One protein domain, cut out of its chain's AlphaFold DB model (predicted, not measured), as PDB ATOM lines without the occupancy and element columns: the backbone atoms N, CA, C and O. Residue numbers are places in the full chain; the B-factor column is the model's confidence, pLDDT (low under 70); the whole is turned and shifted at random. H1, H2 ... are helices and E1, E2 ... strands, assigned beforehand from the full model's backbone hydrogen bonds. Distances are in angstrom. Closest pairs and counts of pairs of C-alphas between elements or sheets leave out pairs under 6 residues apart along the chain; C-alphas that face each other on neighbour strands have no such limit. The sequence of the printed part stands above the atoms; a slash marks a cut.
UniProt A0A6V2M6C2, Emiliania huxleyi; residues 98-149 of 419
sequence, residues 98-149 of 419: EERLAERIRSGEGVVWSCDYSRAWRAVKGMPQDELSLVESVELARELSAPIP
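AT A GLANCE: This is residues 98 to 149 of the 419 residues of a protein of Emiliania huxleyi (UniProt A0A6V2M6C2). A small, strongly twisted sheet of three strands has H2 over one face and its other face bare, in two layers; H1 lies at one end of the long axis. The printed part has 52 residues, with H1, E1, E2, E3 and H2 in that order; its class is mixed, helices and strands. It is compact, radius of gyration of the C-alphas 10.3 A, and elongated, spanning 33 by 18 by 15 A.

IN THESE COORDINATES: H1, residues 98 to 107, begins at C-alpha (7.499, -161.944, -83.668) and is 14.1 A long. E1 is residues 109 to 113, E2 120 to 124 and E3 127 to 132. H2, residues 134 to 143, 14.2 A, ends at C-alpha (2.040, -156.017, -89.977).

HOW THE PARTS SIT: E1, E2 and E3 form a meander, each strand the antiparallel neighbour of the one before, with N 110 and O 123 at 2.8 A and N 122 and O 130 at 2.8 A. H2's height over the sheet is 8.6 A; it runs along the strands. H1 only grazes the sheet. In both helices every O i to N i+4 pair is within hydrogen-bond range.

THE WHOLE: The printed part has no cut and no long link. Mean pLDDT of the printed part is 74.5; residues 98 to 103 are among those under 70.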
ATOM      1  N   GLU A  98       8.474-162.154 -84.739       53.25
ATOM      2  CA  GLU A  98       7.499-161.944 -83.668       53.25
ATOM      3  C   GLU A  98       8.010-161.057 -82.518       53.25
ATOM      4  O   GLU A  98       7.272-160.201 -82.030       53.25
ATOM      5  N   GLU A  99       9.267-161.198 -82.084       57.84
ATOM      6  CA  GLU A  99       9.840-160.375 -81.007       57.84
ATOM      7  C   GLU A  99      10.108-158.940 -81.465       57.84
ATOM      8  O   GLU A  99       9.826-157.991 -80.725       57.84
ATOM      9  N   ARG A 100      10.580-158.764 -82.708       65.62
ATOM     10  CA  ARG A 100      10.702-157.436 -83.333       65.62
ATOM     11  C   ARG A 100       9.349-156.765 -83.472       65.62
ATOM     12  O   ARG A 100       9.221-155.576 -83.182       65.62
ATOM     13  N   LEU A 101       8.339-157.521 -83.892       66.50
ATOM     14  CA  LEU A 101       6.986-157.010 -84.011       66.50
ATOM     15  C   LEU A 101       6.421-156.609 -82.642       66.50
ATOM     16  O   LEU A 101       5.872-155.518 -82.492       66.50
ATOM     17  N   ALA A 102       6.638-157.430 -81.612       65.12
ATOM     18  CA  ALA A 102       6.224-157.129 -80.247       65.12
ATOM     19  C   ALA A 102       6.927-155.885 -79.674       65.12
ATOM     20  O   ALA A 102       6.306-155.106 -78.948       65.12
ATOM     21  N   GLU A 103       8.203-155.666 -79.994       69.19
ATOM     22  CA  GLU A 103       8.944-154.468 -79.591       69.19
ATOM     23  C   GLU A 103       8.443-153.207 -80.311       69.19
ATOM     24  O   GLU A 103       8.279-152.164 -79.675       69.19
ATOM     25  N   ARG A 104       8.115-153.309 -81.603       74.06
ATOM     26  CA  ARG A 104       7.512-152.220 -82.391       74.06
ATOM     27  C   ARG A 104       6.131-151.832 -81.870       74.06
ATOM     28  O   ARG A 104       5.867-150.654 -81.639       74.06
ATOM     29  N   ILE A 105       5.295-152.816 -81.544       70.19
ATOM     30  CA  ILE A 105       4.001-152.580 -80.889       70.19
ATOM     31  C   ILE A 105       4.209-151.939 -79.505       70.19
ATOM     32  O   ILE A 105       3.544-150.961 -79.161       70.19
ATOM     33  N   ARG A 106       5.174-152.425 -78.711       68.94
ATOM     34  CA  ARG A 106       5.475-151.891 -77.369       68.94
ATOM     35  C   ARG A 106       6.037-150.467 -77.401       68.94
ATOM     36  O   ARG A 106       5.775-149.691 -76.484       68.94
ATOM     37  N   SER A 107       6.803-150.114 -78.432       68.56
ATOM     38  CA  SER A 107       7.323-148.756 -78.620       68.56
ATOM     39  C   SER A 107       6.228-147.761 -79.037       68.56
ATOM     40  O   SER A 107       6.433-146.547 -78.946       68.56
ATOM     41  N   GLY A 108       5.043-148.275 -79.387       67.00
ATOM     42  CA  GLY A 108       3.877-147.512 -79.805       67.00
ATOM     43  C   GLY A 108       3.880-147.200 -81.297       67.00
ATOM     44  O   GLY A 108       3.282-146.198 -81.686       67.00
ATOM     45  N   GLU A 109       4.586-147.986 -82.114       80.25
ATOM     46  CA  GLU A 109       4.550-147.838 -83.566       80.25
ATOM     47  C   GLU A 109       3.132-148.103 -84.098       80.25
ATOM     48  O   GLU A 109       2.436-149.005 -83.634       80.25
ATOM     49  N   GLY A 110       2.690-147.301 -85.062       83.88
ATOM     50  CA  GLY A 110       1.372-147.401 -85.673       83.88
ATOM     51  C   GLY A 110       1.280-146.592 -86.960       83.88
ATOM     52  O   GLY A 110       2.284-146.111 -87.486       83.88
ATOM     53  N   VAL A 111       0.056-146.416 -87.450       81.50
ATOM     54  CA  VAL A 111      -0.248-145.593 -88.624       81.50
ATOM     55  C   VAL A 111      -1.274-144.539 -88.230       81.50
ATOM     56  O   VAL A 111      -2.273-144.850 -87.582       81.50
ATOM     57  N   VAL A 112      -1.019-143.289 -88.608       79.31
ATOM     58  CA  VAL A 112      -1.969-142.179 -88.484       79.31
ATOM     59  C   VAL A 112      -2.426-141.790 -89.879       79.31
ATOM     60  O   VAL A 112      -1.609-141.573 -90.769       79.31
ATOM     61  N   TRP A 113      -3.736-141.691 -90.058       77.19
ATOM     62  CA  TRP A 113      -4.364-141.358 -91.331       77.19
ATOM     63  C   TRP A 113      -4.765-139.887 -91.352       77.19
ATOM     64  O   TRP A 113      -5.151-139.326 -90.321       77.19
ATOM     65  N   SER A 114      -4.700-139.250 -92.519       75.81
ATOM     66  CA  SER A 114      -5.348-137.955 -92.708       75.81
ATOM     67  C   SER A 114      -6.867-138.114 -92.629       75.81
ATOM     68  O   SER A 114      -7.405-139.192 -92.875       75.81
ATOM     69  N   CYS A 115      -7.584-137.044 -92.284       68.62
ATOM     70  CA  CYS A 115      -9.044-137.101 -92.131       68.62
ATOM     71  C   CYS A 115      -9.783-137.445 -93.436       68.62
ATOM     72  O   CYS A 115     -10.917-137.903 -93.394       68.62
ATOM     73  N   ASP A 116      -9.146-137.194 -94.579       70.00
ATOM     74  CA  ASP A 116      -9.617-137.524 -95.925       70.00
ATOM     75  C   ASP A 116      -9.027-138.843 -96.463       70.00
ATOM     76  O   ASP A 116      -9.223-139.156 -97.634       70.00
ATOM     77  N   TYR A 117      -8.269-139.584 -95.642       72.62
ATOM     78  CA  TYR A 117      -7.615-140.863 -95.967       72.62
ATOM     79  C   TYR A 117      -6.731-140.838 -97.225       72.62
ATOM     80  O   TYR A 117      -6.371-141.877 -97.778       72.62
ATOM     81  N   SER A 118      -6.351-139.643 -97.683       70.69
ATOM     82  CA  SER A 118      -5.522-139.448 -98.871       70.69
ATOM     83  C   SER A 118      -4.026-139.569 -98.575       70.69
ATOM     84  O   SER A 118      -3.237-139.766 -99.506       70.69
ATOM     85  N   ARG A 119      -3.648-139.463 -97.292       72.19
ATOM     86  CA  ARG A 119      -2.279-139.540 -96.773       72.19
ATOM     87  C   ARG A 119      -2.231-140.359 -95.492       72.19
ATOM     88  O   ARG A 119      -3.195-140.415 -94.726       72.19
ATOM     89  N   ALA A 120      -1.073-140.948 -95.246       78.94
ATOM     90  CA  ALA A 120      -0.801-141.696 -94.038       78.94
ATOM     91  C   ALA A 120       0.602-141.372 -93.537       78.94
ATOM     92  O   ALA A 120       1.503-141.092 -94.323       78.94
ATOM     93  N   TRP A 121       0.787-141.440 -92.226       81.00
ATOM     94  CA  TRP A 121       2.081-141.275 -91.586       81.00
ATOM     95  C   TRP A 121       2.376-142.471 -90.700       81.00
ATOM     96  O   TRP A 121       1.499-142.958 -89.979       81.00
ATOM     97  N   ARG A 122       3.637-142.899 -90.691       81.50
ATOM     98  CA  ARG A 122       4.150-143.749 -89.622       81.50
ATOM     99  C   ARG A 122       4.030-142.982 -88.317       81.50
ATOM    100  O   ARG A 122       4.451-141.832 -88.239       81.50
ATOM    101  N   ALA A 123       3.478-143.607 -87.294       75.62
ATOM    102  CA  ALA A 123       3.315-143.000 -85.989       75.62
ATOM    103  C   ALA A 123       4.135-143.738 -84.941       75.62
ATOM    104  O   ALA A 123       4.250-144.956 -84.991       75.62
ATOM    105  N   VAL A 124       4.668-143.004 -83.968       77.38
ATOM    106  CA  VAL A 124       5.268-143.569 -82.753       77.38
ATOM    107  C   VAL A 124       4.575-142.919 -81.564       77.38
ATOM    108  O   VAL A 124       4.531-141.695 -81.456       77.38
ATOM    109  N   LYS A 125       3.979-143.736 -80.692       75.25
ATOM    110  CA  LYS A 125       3.119-143.306 -79.575       75.25
ATOM    111  C   LYS A 125       1.986-142.370 -80.025       75.25
ATOM    112  O   LYS A 125       1.644-141.425 -79.321       75.25
ATOM    113  N   GLY A 126       1.432-142.618 -81.214       67.88
ATOM    114  CA  GLY A 126       0.348-141.822 -81.799       67.88
ATOM    115  C   GLY A 126       0.775-140.504 -82.458       67.88
ATOM    116  O   GLY A 126      -0.087-139.783 -82.949       67.88
ATOM    117  N   MET A 127       2.076-140.192 -82.509       68.88
ATOM    118  CA  MET A 127       2.592-138.975 -83.147       68.88
ATOM    119  C   MET A 127       3.127-139.285 -84.553       68.88
ATOM    120  O   MET A 127       3.998-140.155 -84.655       68.88
ATOM    121  N   PRO A 128       2.668-138.591 -85.614       76.81
ATOM    122  CA  PRO A 128       3.138-138.815 -86.982       76.81
ATOM    123  C   PRO A 128       4.622-138.446 -87.122       76.81
ATOM    124  O   PRO A 128       5.074-137.452 -86.553       76.81
ATOM    125  N   GLN A 129       5.371-139.260 -87.862       79.44
ATOM    126  CA  GLN A 129       6.800-139.097 -88.135       79.44
ATOM    127  C   GLN A 129       7.015-138.887 -89.636       79.44
ATOM    128  O   GLN A 129       7.124-137.753 -90.093       79.44
ATOM    129  N   ASP A 130       6.982-139.981 -90.397       78.75
ATOM    130  CA  ASP A 130       7.261-140.001 -91.830       78.75
ATOM    131  C   ASP A 130       5.971-140.245 -92.609       78.75
ATOM    132  O   ASP A 130       5.174-141.107 -92.233       78.75
ATOM    133  N   GLU A 131       5.759-139.494 -93.691       79.00
ATOM    134  CA  GLU A 131       4.656-139.754 -94.621       79.00
ATOM    135  C   GLU A 131       4.943-141.053 -95.382       79.00
ATOM    136  O   GLU A 131       6.011-141.220 -95.968       79.00
ATOM    137  N   LEU A 132       3.989-141.979 -95.343       80.06
ATOM    138  CA  LEU A 132       4.036-143.253 -96.046       80.06
ATOM    139  C   LEU A 132       3.147-143.179 -97.282       80.06
ATOM    140  O   LEU A 132       2.112-142.500 -97.286       80.06
ATOM    141  N   SER A 133       3.492-143.936 -98.322       80.25
ATOM    142  CA  SER A 133       2.517-144.195 -99.375       80.25
ATOM    143  C   SER A 133       1.321-144.968 -98.806       80.25
ATOM    144  O   SER A 133       1.438-145.714 -97.831       80.25
ATOM    145  N   LEU A 134       0.146-144.825 -99.429       74.75
ATOM    146  CA  LEU A 134      -1.057-145.535 -98.972       74.75
ATOM    147  C   LEU A 134      -0.858-147.061 -98.960       74.75
ATOM    148  O   LEU A 134      -1.343-147.733 -98.057       74.75
ATOM    149  N   VAL A 135      -0.084-147.600 -99.905       78.62
ATOM    150  CA  VAL A 135       0.243-149.033 -99.958       78.62
ATOM    151  C   VAL A 135       1.122-149.438 -98.771       78.62
ATOM    152  O   VAL A 135       0.746-150.342 -98.028       78.62
ATOM    153  N   GLU A 136       2.218-148.717 -98.519       78.50
ATOM    154  CA  GLU A 136       3.117-148.981 -97.380       78.50
ATOM    155  C   GLU A 136       2.398-148.826 -96.036       78.50
ATOM    156  O   GLU A 136       2.655-149.569 -95.094       78.50
ATOM    157  N   SER A 137       1.463-147.880 -95.937       79.12
ATOM    158  CA  SER A 137       0.681-147.667 -94.720       79.12
ATOM    159  C   SER A 137      -0.303-148.807 -94.434       79.12
ATOM    160  O   SER A 137      -0.492-149.174 -93.276       79.12
ATOM    161  N   VAL A 138      -0.884-149.420 -95.472       77.56
ATOM    162  CA  VAL A 138      -1.740-150.609 -95.343       77.56
ATOM    163  C   VAL A 138      -0.905-151.828 -94.969       77.56
ATOM    164  O   VAL A 138      -1.300-152.582 -94.083       77.56
ATOM    165  N   GLU A 139       0.257-152.018 -95.596       78.75
ATOM    166  CA  GLU A 139       1.185-153.102 -95.254       78.75
ATOM    167  C   GLU A 139       1.665-152.991 -93.804       78.75
ATOM    168  O   GLU A 139       1.569-153.961 -93.053       78.75
ATOM    169  N   LEU A 140       2.069-151.792 -93.376       79.00
ATOM    170  CA  LEU A 140       2.484-151.517 -92.004       79.00
ATOM    171  C   LEU A 140       1.339-151.722 -91.001       79.00
ATOM    172  O   LEU A 140       1.549-152.275 -89.922       79.00
ATOM    173  N   ALA A 141       0.117-151.305 -91.342       77.62
ATOM    174  CA  ALA A 141      -1.044-151.529 -90.488       77.62
ATOM    175  C   ALA A 141      -1.387-153.024 -90.363       77.62
ATOM    176  O   ALA A 141      -1.699-153.478 -89.264       77.62
ATOM    177  N   ARG A 142      -1.265-153.809 -91.445       79.19
ATOM    178  CA  ARG A 142      -1.428-155.275 -91.406       79.19
ATOM    179  C   ARG A 142      -0.352-155.936 -90.560       79.19
ATOM    180  O   ARG A 142      -0.673-156.783 -89.733       79.19
ATOM    181  N   GLU A 143       0.898-155.519 -90.738       77.75
ATOM    182  CA  GLU A 143       2.040-156.017 -89.977       77.75
ATOM    183  C   GLU A 143       1.829-155.793 -88.472       77.75
ATOM    184  O   GLU A 143       1.933-156.726 -87.684       77.75
ATOM    185  N   LEU A 144       1.421-154.585 -88.074       77.69
ATOM    186  CA  LEU A 144       1.185-154.207 -86.676       77.69
ATOM    187  C   LEU A 144      -0.178-154.657 -86.119       77.69
ATOM    188  O   LEU A 144      -0.494-154.341 -84.972       77.69
ATOM    189  N   SER A 145      -0.998-155.367 -86.905       75.81
ATOM    190  CA  SER A 145      -2.391-155.699 -86.552       75.81
ATOM    191  C   SER A 145      -3.224-154.470 -86.133       75.81
ATOM    192  O   SER A 145      -4.077-154.543 -85.247       75.81
ATOM    193  N   ALA A 146      -2.957-153.320 -86.754       72.12
ATOM    194  CA  ALA A 146      -3.645-152.057 -86.523       72.12
ATOM    195  C   ALA A 146      -4.904-151.936 -87.409       72.12
ATOM    196  O   ALA A 146      -4.946-152.495 -88.507       72.12
ATOM    197  N   PRO A 147      -5.944-151.200 -86.967       69.94
ATOM    198  CA  PRO A 147      -7.163-151.026 -87.747       69.94
ATOM    199  C   PRO A 147      -6.895-150.239 -89.036       69.94
ATOM    200  O   PRO A 147      -6.280-149.170 -89.014       69.94
ATOM    201  N   ILE A 148      -7.407-150.763 -90.148       80.06
ATOM    202  CA  ILE A 148      -7.339-150.146 -91.474       80.06
ATOM    203  C   ILE A 148      -8.730-149.579 -91.783       80.06
ATOM    204  O   ILE A 148      -9.693-150.346 -91.775       80.06
ATOM    205  N   PRO A 149      -8.872-148.261 -92.003       76.19
ATOM    206  CA  PRO A 149     -10.145-147.666 -92.403       76.19
ATOM    207  C   PRO A 149     -10.588-148.185 -93.777       76.19
ATOM    208  O   PRO A 149      -9.776-148.247 -94.702       76.19
TER     209      PRO A 149